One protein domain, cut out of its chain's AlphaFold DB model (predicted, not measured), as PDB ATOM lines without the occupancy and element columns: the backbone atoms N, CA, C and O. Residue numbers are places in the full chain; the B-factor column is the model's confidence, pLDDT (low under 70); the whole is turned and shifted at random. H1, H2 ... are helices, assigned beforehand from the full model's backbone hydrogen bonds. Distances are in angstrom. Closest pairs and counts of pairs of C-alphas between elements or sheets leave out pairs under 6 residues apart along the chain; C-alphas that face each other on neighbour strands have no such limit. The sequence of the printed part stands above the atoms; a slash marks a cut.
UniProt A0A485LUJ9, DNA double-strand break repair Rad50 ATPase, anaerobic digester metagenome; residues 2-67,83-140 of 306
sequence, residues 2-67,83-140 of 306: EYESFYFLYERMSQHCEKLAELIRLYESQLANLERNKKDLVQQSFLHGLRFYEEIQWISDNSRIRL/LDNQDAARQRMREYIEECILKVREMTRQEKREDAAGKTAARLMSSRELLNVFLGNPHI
ATOM      1  N   GLU A   2      -3.942  45.971 -63.057       57.25
ATOM      2  CA  GLU A   2      -2.782  45.374 -62.394       57.25
ATOM      3  C   GLU A   2      -3.071  43.972 -61.852       57.25
ATOM      4  O   GLU A   2      -3.970  43.776 -61.035       57.25
ATOM      5  N   TYR A   3      -2.265  43.001 -62.286       64.06
ATOM      6  CA  TYR A   3      -2.254  41.619 -61.793       64.06
ATOM      7  C   TYR A   3      -2.080  41.554 -60.259       64.06
ATOM      8  O   TYR A   3      -2.622  40.668 -59.603       64.06
ATOM      9  N   GLU A   4      -1.403  42.552 -59.680       69.56
ATOM     10  CA  GLU A   4      -1.222  42.724 -58.233       69.56
ATOM     11  C   GLU A   4      -2.531  42.949 -57.466       69.56
ATOM     12  O   GLU A   4      -2.699  42.390 -56.385       69.56
ATOM     13  N   SER A   5      -3.495  43.699 -58.017       72.25
ATOM     14  CA  SER A   5      -4.784  43.925 -57.340       72.25
ATOM     15  C   SER A   5      -5.608  42.640 -57.231       72.25
ATOM     16  O   SER A   5      -6.246  42.392 -56.207       72.25
ATOM     17  N   PHE A   6      -5.572  41.792 -58.264       78.00
ATOM     18  CA  PHE A   6      -6.228  40.481 -58.235       78.00
ATOM     19  C   PHE A   6      -5.530  39.516 -57.276       78.00
ATOM     20  O   PHE A   6      -6.205  38.781 -56.557       78.00
ATOM     21  N   TYR A   7      -4.197  39.553 -57.225       81.88
ATOM     22  CA  TYR A   7      -3.409  38.752 -56.294       81.88
ATOM     23  C   TYR A   7      -3.680  39.139 -54.830       81.88
ATOM     24  O   TYR A   7      -3.969  38.269 -54.012       81.88
ATOM     25  N   PHE A   8      -3.698  40.436 -54.511       83.31
ATOM     26  CA  PHE A   8      -4.005  40.933 -53.165       83.31
ATOM     27  C   PHE A   8      -5.441  40.605 -52.729       83.31
ATOM     28  O   PHE A   8      -5.685  40.230 -51.580       83.31
ATOM     29  N   LEU A   9      -6.411  40.707 -53.646       86.69
ATOM     30  CA  LEU A   9      -7.792  40.302 -53.377       86.69
ATOM     31  C   LEU A   9      -7.887  38.797 -53.092       86.69
ATOM     32  O   LEU A   9      -8.560  38.406 -52.139       86.69
ATOM     33  N   TYR A  10      -7.202  37.969 -53.885       89.12
ATOM     34  CA  TYR A  10      -7.149  36.523 -53.685       89.12
ATOM     35  C   TYR A  10      -6.521  36.159 -52.335       89.12
ATOM     36  O   TYR A  10      -7.116  35.396 -51.577       89.12
ATOM     37  N   GLU A  11      -5.376  36.752 -51.991       88.00
ATOM     38  CA  GLU A  11      -4.699  36.528 -50.710       88.00
ATOM     39  C   GLU A  11      -5.603  36.909 -49.529       88.00
ATOM     40  O   GLU A  11      -5.800  36.122 -48.600       88.00
ATOM     41  N   ARG A  12      -6.246  38.080 -49.595       89.62
ATOM     42  CA  ARG A  12      -7.177  38.538 -48.559       89.62
ATOM     43  C   ARG A  12      -8.408  37.637 -48.444       89.62
ATOM     44  O   ARG A  12      -8.846  37.351 -47.330       89.62
ATOM     45  N   MET A  13      -8.972  37.175 -49.561       91.31
ATOM     46  CA  MET A  13     -10.078  36.211 -49.547       91.31
ATOM     47  C   MET A  13      -9.648  34.863 -48.964       91.31
ATOM     48  O   MET A  13     -10.384  34.317 -48.148       91.31
ATOM     49  N   SER A  14      -8.451  34.372 -49.296       92.25
ATOM     50  CA  SER A  14      -7.896  33.135 -48.731       92.25
ATOM     51  C   SER A  14      -7.743  33.239 -47.212       92.25
ATOM     52  O   SER A  14      -8.233  32.377 -46.484       92.25
ATOM     53  N   GLN A  15      -7.190  34.350 -46.712       92.38
ATOM     54  CA  GLN A  15      -7.085  34.616 -45.271       92.38
ATOM     55  C   GLN A  15      -8.459  34.694 -44.584       92.38
ATOM     56  O   GLN A  15      -8.620  34.254 -43.445       92.38
ATOM     57  N   HIS A  16      -9.474  35.263 -45.244       93.25
ATOM     58  CA  HIS A  16     -10.840  35.269 -44.713       93.25
ATOM     59  C   HIS A  16     -11.460  33.865 -44.698       93.25
ATOM     60  O   HIS A  16     -12.131  33.526 -43.724       93.25
ATOM     61  N   CYS A  17     -11.218  33.041 -45.721       93.38
ATOM     62  CA  CYS A  17     -11.653  31.645 -45.756       93.38
ATOM     63  C   CYS A  17     -11.010  30.815 -44.637       93.38
ATOM     64  O   CYS A  17     -11.716  30.068 -43.965       93.38
ATOM     65  N   GLU A  18      -9.711  30.989 -44.388       94.00
ATOM     66  CA  GLU A  18      -9.005  30.339 -43.277       94.00
ATOM     67  C   GLU A  18      -9.594  30.744 -41.922       94.00
ATOM     68  O   GLU A  18      -9.970  29.881 -41.131       94.00
ATOM     69  N   LYS A  19      -9.796  32.049 -41.688       93.88
ATOM     70  CA  LYS A  19     -10.428  32.549 -40.455       93.88
ATOM     71  C   LYS A  19     -11.851  32.023 -40.263       93.88
ATOM     72  O   LYS A  19     -12.241  31.693 -39.146       93.88
ATOM     73  N   LEU A  20     -12.645  31.946 -41.333       94.50
ATOM     74  CA  LEU A  20     -13.990  31.367 -41.276       94.50
ATOM     75  C   LEU A  20     -13.940  29.871 -40.951       94.50
ATOM     76  O   LEU A  20     -14.741  29.407 -40.144       94.50
ATOM     77  N   ALA A  21     -12.991  29.127 -41.524       94.62
ATOM     78  CA  ALA A  21     -12.804  27.711 -41.221       94.62
ATOM     79  C   ALA A  21     -12.387  27.484 -39.757       94.62
ATOM     80  O   ALA A  21     -12.903  26.574 -39.104       94.62
ATOM     81  N   GLU A  22     -11.507  28.327 -39.212       94.62
ATOM     82  CA  GLU A  22     -11.148  28.311 -37.789       94.62
ATOM     83  C   GLU A  22     -12.351  28.610 -36.887       94.62
ATOM     84  O   GLU A  22     -12.579  27.895 -35.909       94.62
ATOM     85  N   LEU A  23     -13.162  29.615 -37.234       94.94
ATOM     86  CA  LEU A  23     -14.383  29.946 -36.496       94.94
ATOM     87  C   LEU A  23     -15.401  28.804 -36.526       94.94
ATOM     88  O   LEU A  23     -15.979  28.483 -35.490       94.94
ATOM     89  N   ILE A  24     -15.606  28.164 -37.681       94.75
ATOM     90  CA  ILE A  24     -16.495  26.998 -37.800       94.75
ATOM     91  C   ILE A  24     -16.012  25.878 -36.878       94.75
ATOM     92  O   ILE A  24     -16.791  25.390 -36.064       94.75
ATOM     93  N   ARG A  25     -14.719  25.534 -36.926       94.56
ATOM     94  CA  ARG A  25     -14.128  24.510 -36.048       94.56
ATOM     95  C   ARG A  25     -14.309  24.834 -34.567       94.56
ATOM     96  O   ARG A  25     -14.613  23.946 -33.769       94.56
ATOM     97  N   LEU A  26     -14.139  26.101 -34.192       95.50
ATOM     98  CA  LEU A  26     -14.367  26.556 -32.824       95.50
ATOM     99  C   LEU A  26     -15.831  26.346 -32.409       95.50
ATOM    100  O   LEU A  26     -16.084  25.767 -31.352       95.50
ATOM    101  N   TYR A  27     -16.789  26.773 -33.237       94.19
ATOM    102  CA  TYR A  27     -18.217  26.619 -32.950       94.19
ATOM    103  C   TYR A  27     -18.665  25.155 -32.919       94.19
ATOM    104  O   TYR A  27     -19.449  24.786 -32.046       94.19
ATOM    105  N   GLU A  28     -18.138  24.300 -33.797       94.56
ATOM    106  CA  GLU A  28     -18.377  22.851 -33.766       94.56
ATOM    107  C   GLU A  28     -17.885  22.234 -32.451       94.56
ATOM    108  O   GLU A  28     -18.613  21.481 -31.799       94.56
ATOM    109  N   SER A  29     -16.680  22.605 -32.003       94.94
ATOM    110  CA  SER A  29     -16.158  22.146 -30.714       94.94
ATOM    111  C   SER A  29     -17.004  22.645 -29.541       94.94
ATOM    112  O   SER A  29     -17.222  21.896 -28.584       94.94
ATOM    113  N   GLN A  30     -17.469  23.895 -29.580       94.25
ATOM    114  CA  GLN A  30     -18.342  24.449 -28.544       94.25
ATOM    115  C   GLN A  30     -19.690  23.726 -28.504       94.25
ATOM    116  O   GLN A  30     -20.143  23.348 -27.423       94.25
ATOM    117  N   LEU A  31     -20.299  23.467 -29.663       93.12
ATOM    118  CA  LEU A  31     -21.551  22.723 -29.768       93.12
ATOM    119  C   LEU A  31     -21.404  21.307 -29.198       93.12
ATOM    120  O   LEU A  31     -22.195  20.905 -28.346       93.12
ATOM    121  N   ALA A  32     -20.341  20.591 -29.572       94.38
ATOM    122  CA  ALA A  32     -20.063  19.251 -29.058       94.38
ATOM    123  C   ALA A  32     -19.843  19.224 -27.532       94.38
ATOM    124  O   ALA A  32     -20.162  18.232 -26.868       94.38
ATOM    125  N   ASN A  33     -19.285  20.292 -26.957       94.56
ATOM    126  CA  ASN A  33     -19.141  20.433 -25.506       94.56
ATOM    127  C   ASN A  33     -20.492  20.713 -24.829       94.56
ATOM    128  O   ASN A  33     -20.798  20.105 -23.806       94.56
ATOM    129  N   LEU A  34     -21.331  21.576 -25.410       91.56
ATOM    130  CA  LEU A  34     -22.674  21.859 -24.891       91.56
ATOM    131  C   LEU A  34     -23.576  20.619 -24.915       91.56
ATOM    132  O   LEU A  34     -24.302  20.364 -23.954       91.56
ATOM    133  N   GLU A  35     -23.505  19.815 -25.975       91.69
ATOM    134  CA  GLU A  35     -24.243  18.554 -26.067       91.69
ATOM    135  C   GLU A  35     -23.808  17.540 -25.005       91.69
ATOM    136  O   GLU A  35     -24.656  16.859 -24.421       91.69
ATOM    137  N   ARG A  36     -22.502  17.456 -24.721       94.88
ATOM    138  CA  ARG A  36     -21.969  16.634 -23.624       94.88
ATOM    139  C   ARG A  36     -22.470  17.123 -22.270       94.88
ATOM    140  O   ARG A  36     -23.091  16.345 -21.555       94.88
ATOM    141  N   ASN A  37     -22.342  18.417 -21.987       93.31
ATOM    142  CA  ASN A  37     -22.825  19.008 -20.737       93.31
ATOM    143  C   ASN A  37     -24.327  18.769 -20.523       93.31
ATOM    144  O   ASN A  37     -24.756  18.485 -19.408       93.31
ATOM    145  N   LYS A  38     -25.139  18.842 -21.587       92.12
ATOM    146  CA  LYS A  38     -26.571  18.518 -21.513       92.12
ATOM    147  C   LYS A  38     -26.796  17.056 -21.119       92.12
ATOM    148  O   LYS A  38     -27.638  16.786 -20.265       92.12
ATOM    149  N   LYS A  39     -26.075  16.112 -21.735       94.12
ATOM    150  CA  LYS A  39     -26.169  14.683 -21.386       94.12
ATOM    151  C   LYS A  39     -25.753  14.437 -19.937       94.12
ATOM    152  O   LYS A  39     -26.454  13.717 -19.227       94.12
ATOM    153  N   ASP A  40     -24.678  15.079 -19.494       94.94
ATOM    154  CA  ASP A  40     -24.192  14.973 -18.119       94.94
ATOM    155  C   ASP A  40     -25.209  15.539 -17.125       94.94
ATOM    156  O   ASP A  40     -25.498  14.890 -16.123       94.94
ATOM    157  N   LEU A  41     -25.831  16.683 -17.429       93.81
ATOM    158  CA  LEU A  41     -26.891  17.263 -16.603       93.81
ATOM    159  C   LEU A  41     -28.054  16.280 -16.419       93.81
ATOM    160  O   LEU A  41     -28.455  16.013 -15.290       93.81
ATOM    161  N   VAL A  42     -28.549  15.685 -17.511       95.00
ATOM    162  CA  VAL A  42     -29.622  14.675 -17.461       95.00
ATOM    163  C   VAL A  42     -29.211  13.478 -16.602       95.00
ATOM    164  O   VAL A  42     -29.989  13.025 -15.761       95.00
ATOM    165  N   GLN A  43     -27.987  12.976 -16.781       95.06
ATOM    166  CA  GLN A  43     -27.472  11.845 -16.013       95.06
ATOM    167  C   GLN A  43     -27.360  12.173 -14.519       95.06
ATOM    168  O   GLN A  43     -27.783  11.370 -13.690       95.06
ATOM    169  N   GLN A  44     -26.822  13.340 -14.161       94.81
ATOM    170  CA  GLN A  44     -26.694  13.756 -12.764       94.81
ATOM    171  C   GLN A  44     -28.061  13.981 -12.116       94.81
ATOM    172  O   GLN A  44     -28.284  13.522 -11.000       94.81
ATOM    173  N   SER A  45     -29.008  14.601 -12.823       95.31
ATOM    174  CA  SER A  45     -30.379  14.771 -12.332       95.31
ATOM    175  C   SER A  45     -31.092  13.436 -12.115       95.31
ATOM    176  O   SER A  45     -31.781  13.267 -11.111       95.31
ATOM    177  N   PHE A  46     -30.881  12.464 -13.006       95.25
ATOM    178  CA  PHE A  46     -31.396  11.106 -12.836       95.25
ATOM    179  C   PHE A  46     -30.794  10.416 -11.605       95.25
ATOM    180  O   PHE A  46     -31.535   9.897 -10.773       95.25
ATOM    181  N   LEU A  47     -29.464  10.443 -11.458       94.88
ATOM    182  CA  LEU A  47     -28.777   9.854 -10.301       94.88
ATOM    183  C   LEU A  47     -29.192  10.521  -8.988       94.88
ATOM    184  O   LEU A  47     -29.290   9.857  -7.959       94.88
ATOM    185  N   HIS A  48     -29.452  11.827  -9.013       93.88
ATOM    186  CA  HIS A  48     -29.968  12.560  -7.864       93.88
ATOM    187  C   HIS A  48     -31.367  12.076  -7.473       93.88
ATOM    188  O   HIS A  48     -31.595  11.769  -6.308       93.88
ATOM    189  N   GLY A  49     -32.278  11.928  -8.441       93.19
ATOM    190  CA  GLY A  49     -33.612  11.364  -8.203       93.19
ATOM    191  C   GLY A  49     -33.569   9.937  -7.644       93.19
ATOM    192  O   GLY A  49     -34.242   9.650  -6.654       93.19
ATOM    193  N   LEU A  50     -32.724   9.073  -8.220       93.50
ATOM    194  CA  LEU A  50     -32.515   7.700  -7.748       93.50
ATOM    195  C   LEU A  50     -32.003   7.662  -6.303       93.50
ATOM    196  O   LEU A  50     -32.527   6.918  -5.482       93.50
ATOM    197  N   ARG A  51     -31.031   8.513  -5.969       91.88
ATOM    198  CA  ARG A  51     -30.494   8.605  -4.608       91.88
ATOM    199  C   ARG A  51     -31.583   8.958  -3.596       91.88
ATOM    200  O   ARG A  51     -31.711   8.281  -2.585       91.88
ATOM    201  N   PHE A  52     -32.399   9.976  -3.880       91.31
ATOM    202  CA  PHE A  52     -33.508  10.352  -2.996       91.31
ATOM    203  C   PHE A  52     -34.552   9.240  -2.864       91.31
ATOM    204  O   PHE A  52     -35.085   9.025  -1.777       91.31
ATOM    205  N   TYR A  53     -34.840   8.525  -3.954       91.94
ATOM    206  CA  TYR A  53     -35.722   7.360  -3.930       91.94
ATOM    207  C   TYR A  53     -35.206   6.290  -2.955       91.94
ATOM    208  O   TYR A  53     -35.941   5.876  -2.058       91.94
ATOM    209  N   GLU A  54     -33.935   5.906  -3.074       90.88
ATOM    210  CA  GLU A  54     -33.296   4.909  -2.207       90.88
ATOM    211  C   GLU A  54     -33.231   5.374  -0.744       90.88
ATOM    212  O   GLU A  54     -33.546   4.612   0.169       90.88
ATOM    213  N   GLU A  55     -32.889   6.640  -0.504       89.44
ATOM    214  CA  GLU A  55     -32.821   7.228   0.839       89.44
ATOM    215  C   GLU A  55     -34.189   7.235   1.539       89.44
ATOM    216  O   GLU A  55     -34.299   6.880   2.716       89.44
ATOM    217  N   ILE A  56     -35.259   7.593   0.825       90.44
ATOM    218  CA  ILE A  56     -36.621   7.582   1.370       90.44
ATOM    219  C   ILE A  56     -37.093   6.147   1.638       90.44
ATOM    220  O   ILE A  56     -37.718   5.893   2.675       90.44
ATOM    221  N   GLN A  57     -36.781   5.198   0.749       89.56
ATOM    222  CA  GLN A  57     -37.063   3.782   0.996       89.56
ATOM    223  C   GLN A  57     -36.337   3.282   2.243       89.56
ATOM    224  O   GLN A  57     -36.961   2.667   3.111       89.56
ATOM    225  N   TRP A  58     -35.060   3.629   2.390       87.81
ATOM    226  CA  TRP A  58     -34.263   3.281   3.559       87.81
ATOM    227  C   TRP A  58     -34.878   3.825   4.854       87.81
ATOM    228  O   TRP A  58     -35.001   3.084   5.830       87.81
ATOM    229  N   ILE A  59     -35.338   5.085   4.867       88.38
ATOM    230  CA  ILE A  59     -36.047   5.675   6.021       88.38
ATOM    231  C   ILE A  59     -37.286   4.840   6.366       88.38
ATOM    232  O   ILE A  59     -37.537   4.529   7.535       88.38
ATOM    233  N   SER A  60     -38.062   4.462   5.350       88.38
ATOM    234  CA  SER A  60     -39.282   3.686   5.539       88.38
ATOM    235  C   SER A  60     -39.000   2.270   6.052       88.38
ATOM    236  O   SER A  60     -39.718   1.794   6.936       88.38
ATOM    237  N   ASP A  61     -37.957   1.595   5.573       84.69
ATOM    238  CA  ASP A  61     -37.598   0.247   6.021       84.69
ATOM    239  C   ASP A  61     -36.964   0.231   7.413       84.69
ATOM    240  O   ASP A  61     -37.289  -0.629   8.243       84.69
ATOM    241  N   ASN A  62     -36.163   1.244   7.742       80.88
ATOM    242  CA  ASN A  62     -35.600   1.385   9.079       80.88
ATOM    243  C   ASN A  62     -36.638   1.735  10.147       80.88
ATOM    244  O   ASN A  62     -36.348   1.597  11.333       80.88
ATOM    245  N   SER A  63     -37.879   2.046   9.776       81.94
ATOM    246  CA  SER A  63     -38.991   2.204  10.719       81.94
ATOM    247  C   SER A  63     -39.624   0.880  11.201       81.94
ATOM    248  O   SER A  63     -40.623   0.894  11.916       81.94
ATOM    249  N   ARG A  64     -39.098  -0.294  10.813       83.81
ATOM    250  CA  ARG A  64     -39.662  -1.610  11.195       83.81
ATOM    251  C   ARG A  64     -39.302  -2.039  12.618       83.81
ATOM    252  O   ARG A  64     -38.171  -2.444  12.858       83.81
ATOM    253  N   ILE A  65     -40.225  -2.009  13.570       80.69
ATOM    254  CA  ILE A  65     -39.964  -2.375  14.973       80.69
ATOM    255  C   ILE A  65     -40.682  -3.674  15.333       80.69
ATOM    256  O   ILE A  65     -41.789  -3.944  14.870       80.69
ATOM    257  N   ARG A  66     -40.040  -4.520  16.142       79.94
ATOM    258  CA  ARG A  66     -40.700  -5.682  16.744       79.94
ATOM    259  C   ARG A  66     -41.404  -5.203  18.009       79.94
ATOM    260  O   ARG A  66     -40.719  -4.839  18.954       79.94
ATOM    261  N   LEU A  67     -42.735  -5.185  17.977       74.44
ATOM    262  CA  LEU A  67     -43.563  -4.820  19.126       74.44
ATOM    263  C   LEU A  67     -43.796  -6.036  20.035       74.44
ATOM    264  O   LEU A  67     -44.000  -7.144  19.519       74.44
ATOM    265  N   LEU A  83     -42.364   3.466  -8.513       86.88
ATOM    266  CA  LEU A  83     -41.551   3.632  -9.709       86.88
ATOM    267  C   LEU A  83     -42.061   2.643 -10.755       86.88
ATOM    268  O   LEU A  83     -42.276   1.474 -10.445       86.88
ATOM    269  N   ASP A  84     -42.266   3.121 -11.975       84.81
ATOM    270  CA  ASP A  84     -42.694   2.307 -13.106       84.81
ATOM    271  C   ASP A  84     -41.522   1.507 -13.695       84.81
ATOM    272  O   ASP A  84     -41.494   0.282 -13.613       84.81
ATOM    273  N   ASN A  85     -40.535   2.201 -14.264       89.12
ATOM    274  CA  ASN A  85     -39.309   1.645 -14.816       89.12
ATOM    275  C   ASN A  85     -38.204   2.716 -14.791       89.12
ATOM    276  O   ASN A  85     -38.453   3.892 -15.061       89.12
ATOM    277  N   GLN A  86     -36.960   2.311 -14.535       90.00
ATOM    278  CA  GLN A  86     -35.803   3.207 -14.573       90.00
ATOM    279  C   GLN A  86     -35.580   3.828 -15.959       90.00
ATOM    280  O   GLN A  86     -35.220   5.003 -16.036       90.00
ATOM    281  N   ASP A  87     -35.839   3.097 -17.049       91.12
ATOM    282  CA  ASP A  87     -35.710   3.654 -18.405       91.12
ATOM    283  C   ASP A  87     -36.756   4.741 -18.674       91.12
ATOM    284  O   ASP A  87     -36.442   5.791 -19.237       91.12
ATOM    285  N   ALA A  88     -37.991   4.526 -18.209       92.44
ATOM    286  CA  ALA A  88     -39.061   5.513 -18.310       92.44
ATOM    287  C   ALA A  88     -38.741   6.759 -17.469       92.44
ATOM    288  O   ALA A  88     -38.881   7.883 -17.951       92.44
ATOM    289  N   ALA A  89     -38.221   6.580 -16.251       92.94
ATOM    290  CA  ALA A  89     -37.755   7.677 -15.403       92.94
ATOM    291  C   ALA A  89     -36.602   8.467 -16.042       92.94
ATOM    292  O   ALA A  89     -36.583   9.698 -15.989       92.94
ATOM    293  N   ARG A  90     -35.657   7.783 -16.697       94.06
ATOM    294  CA  ARG A  90     -34.556   8.412 -17.440       94.06
ATOM    295  C   ARG A  90     -35.067   9.229 -18.625       94.06
ATOM    296  O   ARG A  90     -34.593  10.346 -18.835       94.06
ATOM    297  N   GLN A  91     -36.036   8.701 -19.368       94.50
ATOM    298  CA  GLN A  91     -36.653   9.413 -20.482       94.50
ATOM    299  C   GLN A  91     -37.430  10.650 -20.003       94.50
ATOM    300  O   GLN A  91     -37.189  11.741 -20.515       94.50
ATOM    301  N   ARG A  92     -38.253  10.525 -18.951       94.94
ATOM    302  CA  ARG A  92     -38.938  11.669 -18.319       94.94
ATOM    303  C   ARG A  92     -37.959  12.736 -17.846       94.94
ATOM    304  O   ARG A  92     -38.182  13.921 -18.070       94.94
ATOM    305  N   MET A  93     -36.861  12.325 -17.210       95.38
ATOM    306  CA  MET A  93     -35.827  13.252 -16.752       95.38
ATOM    307  C   MET A  93     -35.206  14.013 -17.925       95.38
ATOM    308  O   MET A  93     -35.020  15.225 -17.850       95.38
ATOM    309  N   ARG A  94     -34.919  13.324 -19.035       95.50
ATOM    310  CA  ARG A  94     -34.399  13.958 -20.249       95.50
ATOM    311  C   ARG A  94     -35.367  15.004 -20.799       95.50
ATOM    312  O   ARG A  94     -34.944  16.130 -21.050       95.50
ATOM    313  N   GLU A  95     -36.632  14.638 -20.972       95.81
ATOM    314  CA  GLU A  95     -37.683  15.531 -21.477       95.81
ATOM    315  C   GLU A  95     -37.860  16.749 -20.562       95.81
ATOM    316  O   GLU A  95     -37.849  17.890 -21.023       95.81
ATOM    317  N   TYR A  96     -37.898  16.530 -19.247       95.75
ATOM    318  CA  TYR A  96     -38.006  17.597 -18.255       95.75
ATOM    319  C   TYR A  96     -36.836  18.586 -18.311       95.75
ATOM    320  O   TYR A  96     -37.039  19.800 -18.284       95.75
ATOM    321  N   ILE A  97     -35.602  18.086 -18.406       94.69
ATOM    322  CA  ILE A  97     -34.412  18.934 -18.522       94.69
ATOM    323  C   ILE A  97     -34.433  19.734 -19.828       94.69
ATOM    324  O   ILE A  97     -34.098  20.920 -19.825       94.69
ATOM    325  N   GLU A  98     -34.859  19.123 -20.935       93.69
ATOM    326  CA  GLU A  98     -35.033  19.820 -22.210       93.69
ATOM    327  C   GLU A  98     -36.050  20.962 -22.093       93.69
ATOM    328  O   GLU A  98     -35.755  22.093 -22.495       93.69
ATOM    329  N   GLU A  99     -37.193  20.722 -21.452       94.19
ATOM    330  CA  GLU A  99     -38.168  21.772 -21.156       94.19
ATOM    331  C   GLU A  99     -37.614  22.869 -20.242       94.19
ATOM    332  O   GLU A  99     -37.899  24.051 -20.449       94.19
ATOM    333  N   CYS A 100     -36.834  22.508 -19.221       92.81
ATOM    334  CA  CYS A 100     -36.238  23.469 -18.298       92.81
ATOM    335  C   CYS A 100     -35.274  24.406 -19.025       92.81
ATOM    336  O   CYS A 100     -35.345  25.622 -18.839       92.81
ATOM    337  N   ILE A 101     -34.431  23.862 -19.908       91.00
ATOM    338  CA  ILE A 101     -33.520  24.649 -20.747       91.00
ATOM    339  C   ILE A 101     -34.315  25.625 -21.625       91.00
ATOM    340  O   ILE A 101     -33.961  26.801 -21.704       91.00
ATOM    341  N   LEU A 102     -35.415  25.176 -22.244       91.38
ATOM    342  CA  LEU A 102     -36.274  26.038 -23.065       91.38
ATOM    343  C   LEU A 102     -36.927  27.160 -22.246       91.38
ATOM    344  O   LEU A 102     -36.887  28.318 -22.664       91.38
ATOM    345  N   LYS A 103     -37.478  26.837 -21.069       89.62
ATOM    346  CA  LYS A 103     -38.106  27.808 -20.157       89.62
ATOM    347  C   LYS A 103     -37.105  28.867 -19.693       89.62
ATOM    348  O   LYS A 103     -37.419  30.055 -19.723       89.62
ATOM    349  N   VAL A 104     -35.902  28.454 -19.291       88.44
ATOM    350  CA  VAL A 104     -34.841  29.378 -18.858       88.44
ATOM    351  C   VAL A 104     -34.385  30.261 -20.018       88.44
ATOM    352  O   VAL A 104     -34.339  31.477 -19.856       88.44
ATOM    353  N   ARG A 105     -34.153  29.685 -21.205       87.94
ATOM    354  CA  ARG A 105     -33.759  30.435 -22.408       87.94
ATOM    355  C   ARG A 105     -34.776  31.514 -22.780       87.94
ATOM    356  O   ARG A 105     -34.386  32.631 -23.110       87.94
ATOM    357  N   GLU A 106     -36.066  31.192 -22.724       87.25
ATOM    358  CA  GLU A 106     -37.132  32.147 -23.032       87.25
ATOM    359  C   GLU A 106     -37.180  33.295 -22.014       87.25
ATOM    360  O   GLU A 106     -37.295  34.458 -22.393       87.25
ATOM    361  N   MET A 107     -36.994  33.009 -20.721       82.19
ATOM    362  CA  MET A 107     -36.921  34.062 -19.699       82.19
ATOM    363  C   MET A 107     -35.706  34.974 -19.869       82.19
ATOM    364  O   MET A 107     -35.838  36.180 -19.673       82.19
ATOM    365  N   THR A 108     -34.552  34.421 -20.247       83.06
ATOM    366  CA  THR A 108     -33.349  35.211 -20.544       83.06
ATOM    367  C   THR A 108     -33.565  36.112 -21.761       83.06
ATOM    368  O   THR A 108     -33.131  37.259 -21.758       83.06
ATOM    369  N   ARG A 109     -34.288  35.634 -22.785       82.38
ATOM    370  CA  ARG A 109     -34.611  36.419 -23.987       82.38
ATOM    371  C   ARG A 109     -35.591  37.562 -23.715       82.38
ATOM    372  O   ARG A 109     -35.517  38.590 -24.375       82.38
ATOM    373  N   GLN A 110     -36.488  37.398 -22.745       80.62
ATOM    374  CA  GLN A 110     -37.467  38.412 -22.334       80.62
ATOM    375  C   GLN A 110     -36.879  39.518 -21.429       80.62
ATOM    376  O   GLN A 110     -37.643  40.213 -20.764       80.62
ATOM    377  N   GLU A 111     -35.547  39.659 -21.347       63.00
ATOM    378  CA  GLU A 111     -34.831  40.642 -20.505       63.00
ATOM    379  C   GLU A 111     -35.255  40.648 -19.023       63.00
ATOM    380  O   GLU A 111     -35.076  41.627 -18.292       63.00
ATOM    381  N   LYS A 112     -35.784  39.528 -18.513       61.50
ATOM    382  CA  LYS A 112     -35.918  39.365 -17.064       61.50
ATOM    383  C   LYS A 112     -34.502  39.332 -16.491       61.50
ATOM    384  O   LYS A 112     -33.686  38.543 -16.961       61.50
ATOM    385  N   ARG A 113     -34.221  40.187 -15.492       67.50
ATOM    386  CA  ARG A 113     -32.933  40.247 -14.763       67.50
ATOM    387  C   ARG A 113     -32.341  38.842 -14.613       67.50
ATOM    388  O   ARG A 113     -33.061  37.953 -14.163       67.50
ATOM    389  N   GLU A 114     -31.058  38.652 -14.928       68.81
ATOM    390  CA  GLU A 114     -30.380  37.340 -14.868       68.81
ATOM    391  C   GLU A 114     -30.618  36.600 -13.536       68.81
ATOM    392  O   GLU A 114     -30.836  35.389 -13.516       68.81
ATOM    393  N   ASP A 115     -30.705  37.347 -12.431       76.12
ATOM    394  CA  ASP A 115     -31.054  36.842 -11.096       76.12
ATOM    395  C   ASP A 115     -32.416  36.105 -11.046       76.12
ATOM    396  O   ASP A 115     -32.567  35.083 -10.375       76.12
ATOM    397  N   ALA A 116     -33.421  36.558 -11.800       79.12
ATOM    398  CA  ALA A 116     -34.734  35.913 -11.872       79.12
ATOM    399  C   ALA A 116     -34.697  34.586 -12.654       79.12
ATOM    400  O   ALA A 116     -35.369  33.617 -12.274       79.12
ATOM    401  N   ALA A 117     -33.898  34.520 -13.724       80.69
ATOM    402  CA  ALA A 117     -33.697  33.293 -14.489       80.69
ATOM    403  C   ALA A 117     -32.953  32.242 -13.648       80.69
ATOM    404  O   ALA A 117     -33.399  31.095 -13.575       80.69
ATOM    405  N   GLY A 118     -31.903  32.654 -12.925       82.75
ATOM    406  CA  GLY A 118     -31.156  31.794 -12.003       82.75
ATOM    407  C   GLY A 118     -32.023  31.227 -10.874       82.75
ATOM    408  O   GLY A 118     -32.035  30.017 -10.649       82.75
ATOM    409  N   LYS A 119     -32.840  32.066 -10.224       85.75
ATOM    410  CA  LYS A 119     -33.800  31.616  -9.193       85.75
ATOM    411  C   LYS A 119     -34.801  30.596  -9.726       85.75
ATOM    412  O   LYS A 119     -35.133  29.627  -9.044       85.75
ATOM    413  N   THR A 120     -35.282  30.797 -10.949       85.69
ATOM    414  CA  THR A 120     -36.236  29.867 -11.557       85.69
ATOM    415  C   THR A 120     -35.567  28.547 -11.924       85.69
ATOM    416  O   THR A 120     -36.143  27.495 -11.652       85.69
ATOM    417  N   ALA A 121     -34.346  28.588 -12.463       87.25
ATOM    418  CA  ALA A 121     -33.550  27.392 -12.719       87.25
ATOM    419  C   ALA A 121     -33.308  26.596 -11.426       87.25
ATOM    420  O   ALA A 121     -33.559  25.396 -11.397       87.25
ATOM    421  N   ALA A 122     -32.938  27.263 -10.328       88.88
ATOM    422  CA  ALA A 122     -32.759  26.615  -9.026       88.88
ATOM    423  C   ALA A 122     -34.047  25.948  -8.513       88.88
ATOM    424  O   ALA A 122     -34.000  24.848  -7.967       88.88
ATOM    425  N   ARG A 123     -35.210  26.579  -8.720       90.44
ATOM    426  CA  ARG A 123     -36.510  25.997  -8.350       90.44
ATOM    427  C   ARG A 123     -36.831  24.742  -9.167       90.44
ATOM    428  O   ARG A 123     -37.244  23.741  -8.586       90.44
ATOM    429  N   LEU A 124     -36.635  24.799 -10.487       90.94
ATOM    430  CA  LEU A 124     -36.854  23.668 -11.399       90.94
ATOM    431  C   LEU A 124     -35.902  22.500 -11.091       90.94
ATOM    432  O   LEU A 124     -36.293  21.344 -11.139       90.94
ATOM    433  N   MET A 125     -34.667  22.802 -10.689       91.88
ATOM    434  CA  MET A 125     -33.654  21.799 -10.343       91.88
ATOM    435  C   MET A 125     -33.680  21.378  -8.866       91.88
ATOM    436  O   MET A 125     -32.742  20.740  -8.389       91.88
ATOM    437  N   SER A 126     -34.720  21.741  -8.111       93.31
ATOM    438  CA  SER A 126     -34.810  21.371  -6.697       93.31
ATOM    439  C   SER A 126     -34.991  19.857  -6.523       93.31
ATOM    440  O   SER A 126     -35.649  19.200  -7.329       93.31
ATOM    441  N   SER A 127     -34.450  19.286  -5.438       92.44
ATOM    442  CA  SER A 127     -34.504  17.833  -5.188       92.44
ATOM    443  C   SER A 127     -35.928  17.270  -5.203       92.44
ATOM    444  O   SER A 127     -36.146  16.163  -5.683       92.44
ATOM    445  N   ARG A 128     -36.904  18.048  -4.714       91.38
ATOM    446  CA  ARG A 128     -38.325  17.683  -4.737       91.38
ATOM    447  C   ARG A 128     -38.843  17.529  -6.166       91.38
ATOM    448  O   ARG A 128     -39.511  16.546  -6.458       91.38
ATOM    449  N   GLU A 129     -38.543  18.488  -7.038       92.75
ATOM    450  CA  GLU A 129     -38.989  18.445  -8.432       92.75
ATOM    451  C   GLU A 129     -38.332  17.286  -9.182       92.75
ATOM    452  O   GLU A 129     -39.024  16.517  -9.844       92.75
ATOM    453  N   LEU A 130     -37.025  17.081  -8.994       94.12
ATOM    454  CA  LEU A 130     -36.313  15.961  -9.614       94.12
ATOM    455  C   LEU A 130     -36.855  14.600  -9.152       94.12
ATOM    456  O   LEU A 130     -37.007  13.698  -9.974       94.12
ATOM    457  N   LEU A 131     -37.207  14.455  -7.870       93.94
ATOM    458  CA  LEU A 131     -37.859  13.245  -7.365       93.94
ATOM    459  C   LEU A 131     -39.248  13.045  -7.993       93.94
ATOM    460  O   LEU A 131     -39.564  11.938  -8.418       93.94
ATOM    461  N   ASN A 132     -40.062  14.100  -8.103       92.69
ATOM    462  CA  ASN A 132     -41.386  14.014  -8.730       92.69
ATOM    463  C   ASN A 132     -41.295  13.569 -10.196       92.69
ATOM    464  O   ASN A 132     -42.065  12.718 -10.634       92.69
ATOM    465  N   VAL A 133     -40.335  14.118 -10.948       93.94
ATOM    466  CA  VAL A 133     -40.074  13.741 -12.346       93.94
ATOM    467  C   VAL A 133     -39.596  12.292 -12.437       93.94
ATOM    468  O   VAL A 133     -40.074  11.531 -13.284       93.94
ATOM    469  N   PHE A 134     -38.694  11.889 -11.538       93.69
ATOM    470  CA  PHE A 134     -38.192  10.519 -11.454       93.69
ATOM    471  C   PHE A 134     -39.333   9.517 -11.222       93.69
ATOM    472  O   PHE A 134     -39.456   8.547 -11.967       93.69
ATOM    473  N   LEU A 135     -40.221   9.789 -10.262       92.06
ATOM    474  CA  LEU A 135     -41.382   8.945  -9.956       92.06
ATOM    475  C   LEU A 135     -42.484   9.017 -11.024       92.06
ATOM    476  O   LEU A 135     -43.276   8.090 -11.158       92.06
ATOM    477  N   GLY A 136     -42.577  10.125 -11.762       89.31
ATOM    478  CA  GLY A 136     -43.682  10.393 -12.689       89.31
ATOM    479  C   GLY A 136     -45.010  10.727 -11.997       89.31
ATOM    480  O   GLY A 136     -46.007  10.972 -12.673       89.31
ATOM    481  N   ASN A 137     -45.040  10.765 -10.661       82.69
ATOM    482  CA  ASN A 137     -46.211  11.101  -9.863       82.69
ATOM    483  C   ASN A 137     -45.808  12.019  -8.694       82.69
ATOM    484  O   ASN A 137     -44.940  11.644  -7.903       82.69
ATOM    485  N   PRO A 138     -46.439  13.198  -8.537       77.38
ATOM    486  CA  PRO A 138     -46.175  14.085  -7.406       77.38
ATOM    487  C   PRO A 138     -46.796  13.604  -6.083       77.38
ATOM    488  O   PRO A 138     -46.496  14.161  -5.026       77.38
ATOM    489  N   HIS A 139     -47.699  12.618  -6.112       86.12
ATOM    490  CA  HIS A 139     -48.369  12.105  -4.923       86.12
ATOM    491  C   HIS A 139     -47.619  10.906  -4.332       86.12
ATOM    492  O   HIS A 139     -47.644   9.813  -4.892       86.12
ATOM    493  N   ILE A 140     -46.995  11.118  -3.170       88.69
ATOM    494  CA  ILE A 140     -46.308  10.085  -2.388       88.69
ATOM    495  C   ILE A 140     -47.137   9.820  -1.123       88.69
ATOM    496  O   ILE A 140     -47.077  10.621  -0.185       88.69
TER     497      ILE A 140
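This is residues 2 to 67 and 83 to 140 of the 306 residues of the protein "DNA double-strand break repair Rad50 ATPase" of anaerobic digester metagenome (UniProt A0A485LUJ9). One very long, straight helix, H1, makes a rod, and a small cluster of three helices packs on one stretch of it: H2 crosses H1, H3 folds back along H2 as a hairpin, and H4 packs on both H1 and H2. Residues 2 to 37 and 54 to 67 stick out from this cluster at either end of the rod. The printed part has 124 residues with four named helices, H1 to H4 in chain order, and no named strand: the class is all helix. The whole is extended, with a radius of gyration of the C-alphas of 24.6 A and spans of 104 by 31 by 19 A.

Find C-alpha 3 at (-2.254, 41.619, -61.793); from there H1, residues 3 to 62, runs 88.1 A to C-alpha 62 at (-35.600, 1.385, 9.079). H2, residues 86 to 109, is 34.5 A long. H3 covers residues 114 to 124, and H4, residues 127 to 135, ends at C-alpha 135 at (-41.382, 8.945, -9.956).

Look first at the hub, H2, which touches the three other helices. With residues 89 to 97 alone it touches H1 at a steep tilt of 52 degrees, opposite ways; the closest C-alphas, of Val 42 and Arg 94, are 5.6 A apart. H2 and H3 touch as a helical hairpin at a shallow tilt of 17 degrees, with C-alphas 104 and 117 closest at 6.0 A. H4 touches H2, closest at C-alphas 89 and 134, 4.9 A. H4 also touches H1, about perpendicular at 83 degrees, where the C-alphas of Gly 49 and Leu 131 come closest at 4.7 A. H1 and H3 are apart. In H1, H2, H3 and H4 every O i to N i+4 pair is within hydrogen-bond range.

The C-alphas of Glu 2 and Leu 67, the two farthest apart, are 104.1 A from each other. Residues 68 to 82 are not printed, and C-alphas 67 and 83 stand 30.1 A apart across this cut. The links H2 to H3 and H3 to H4 are tight. The pLDDT is under 70 at residues 2 to 4 and 111 to 114.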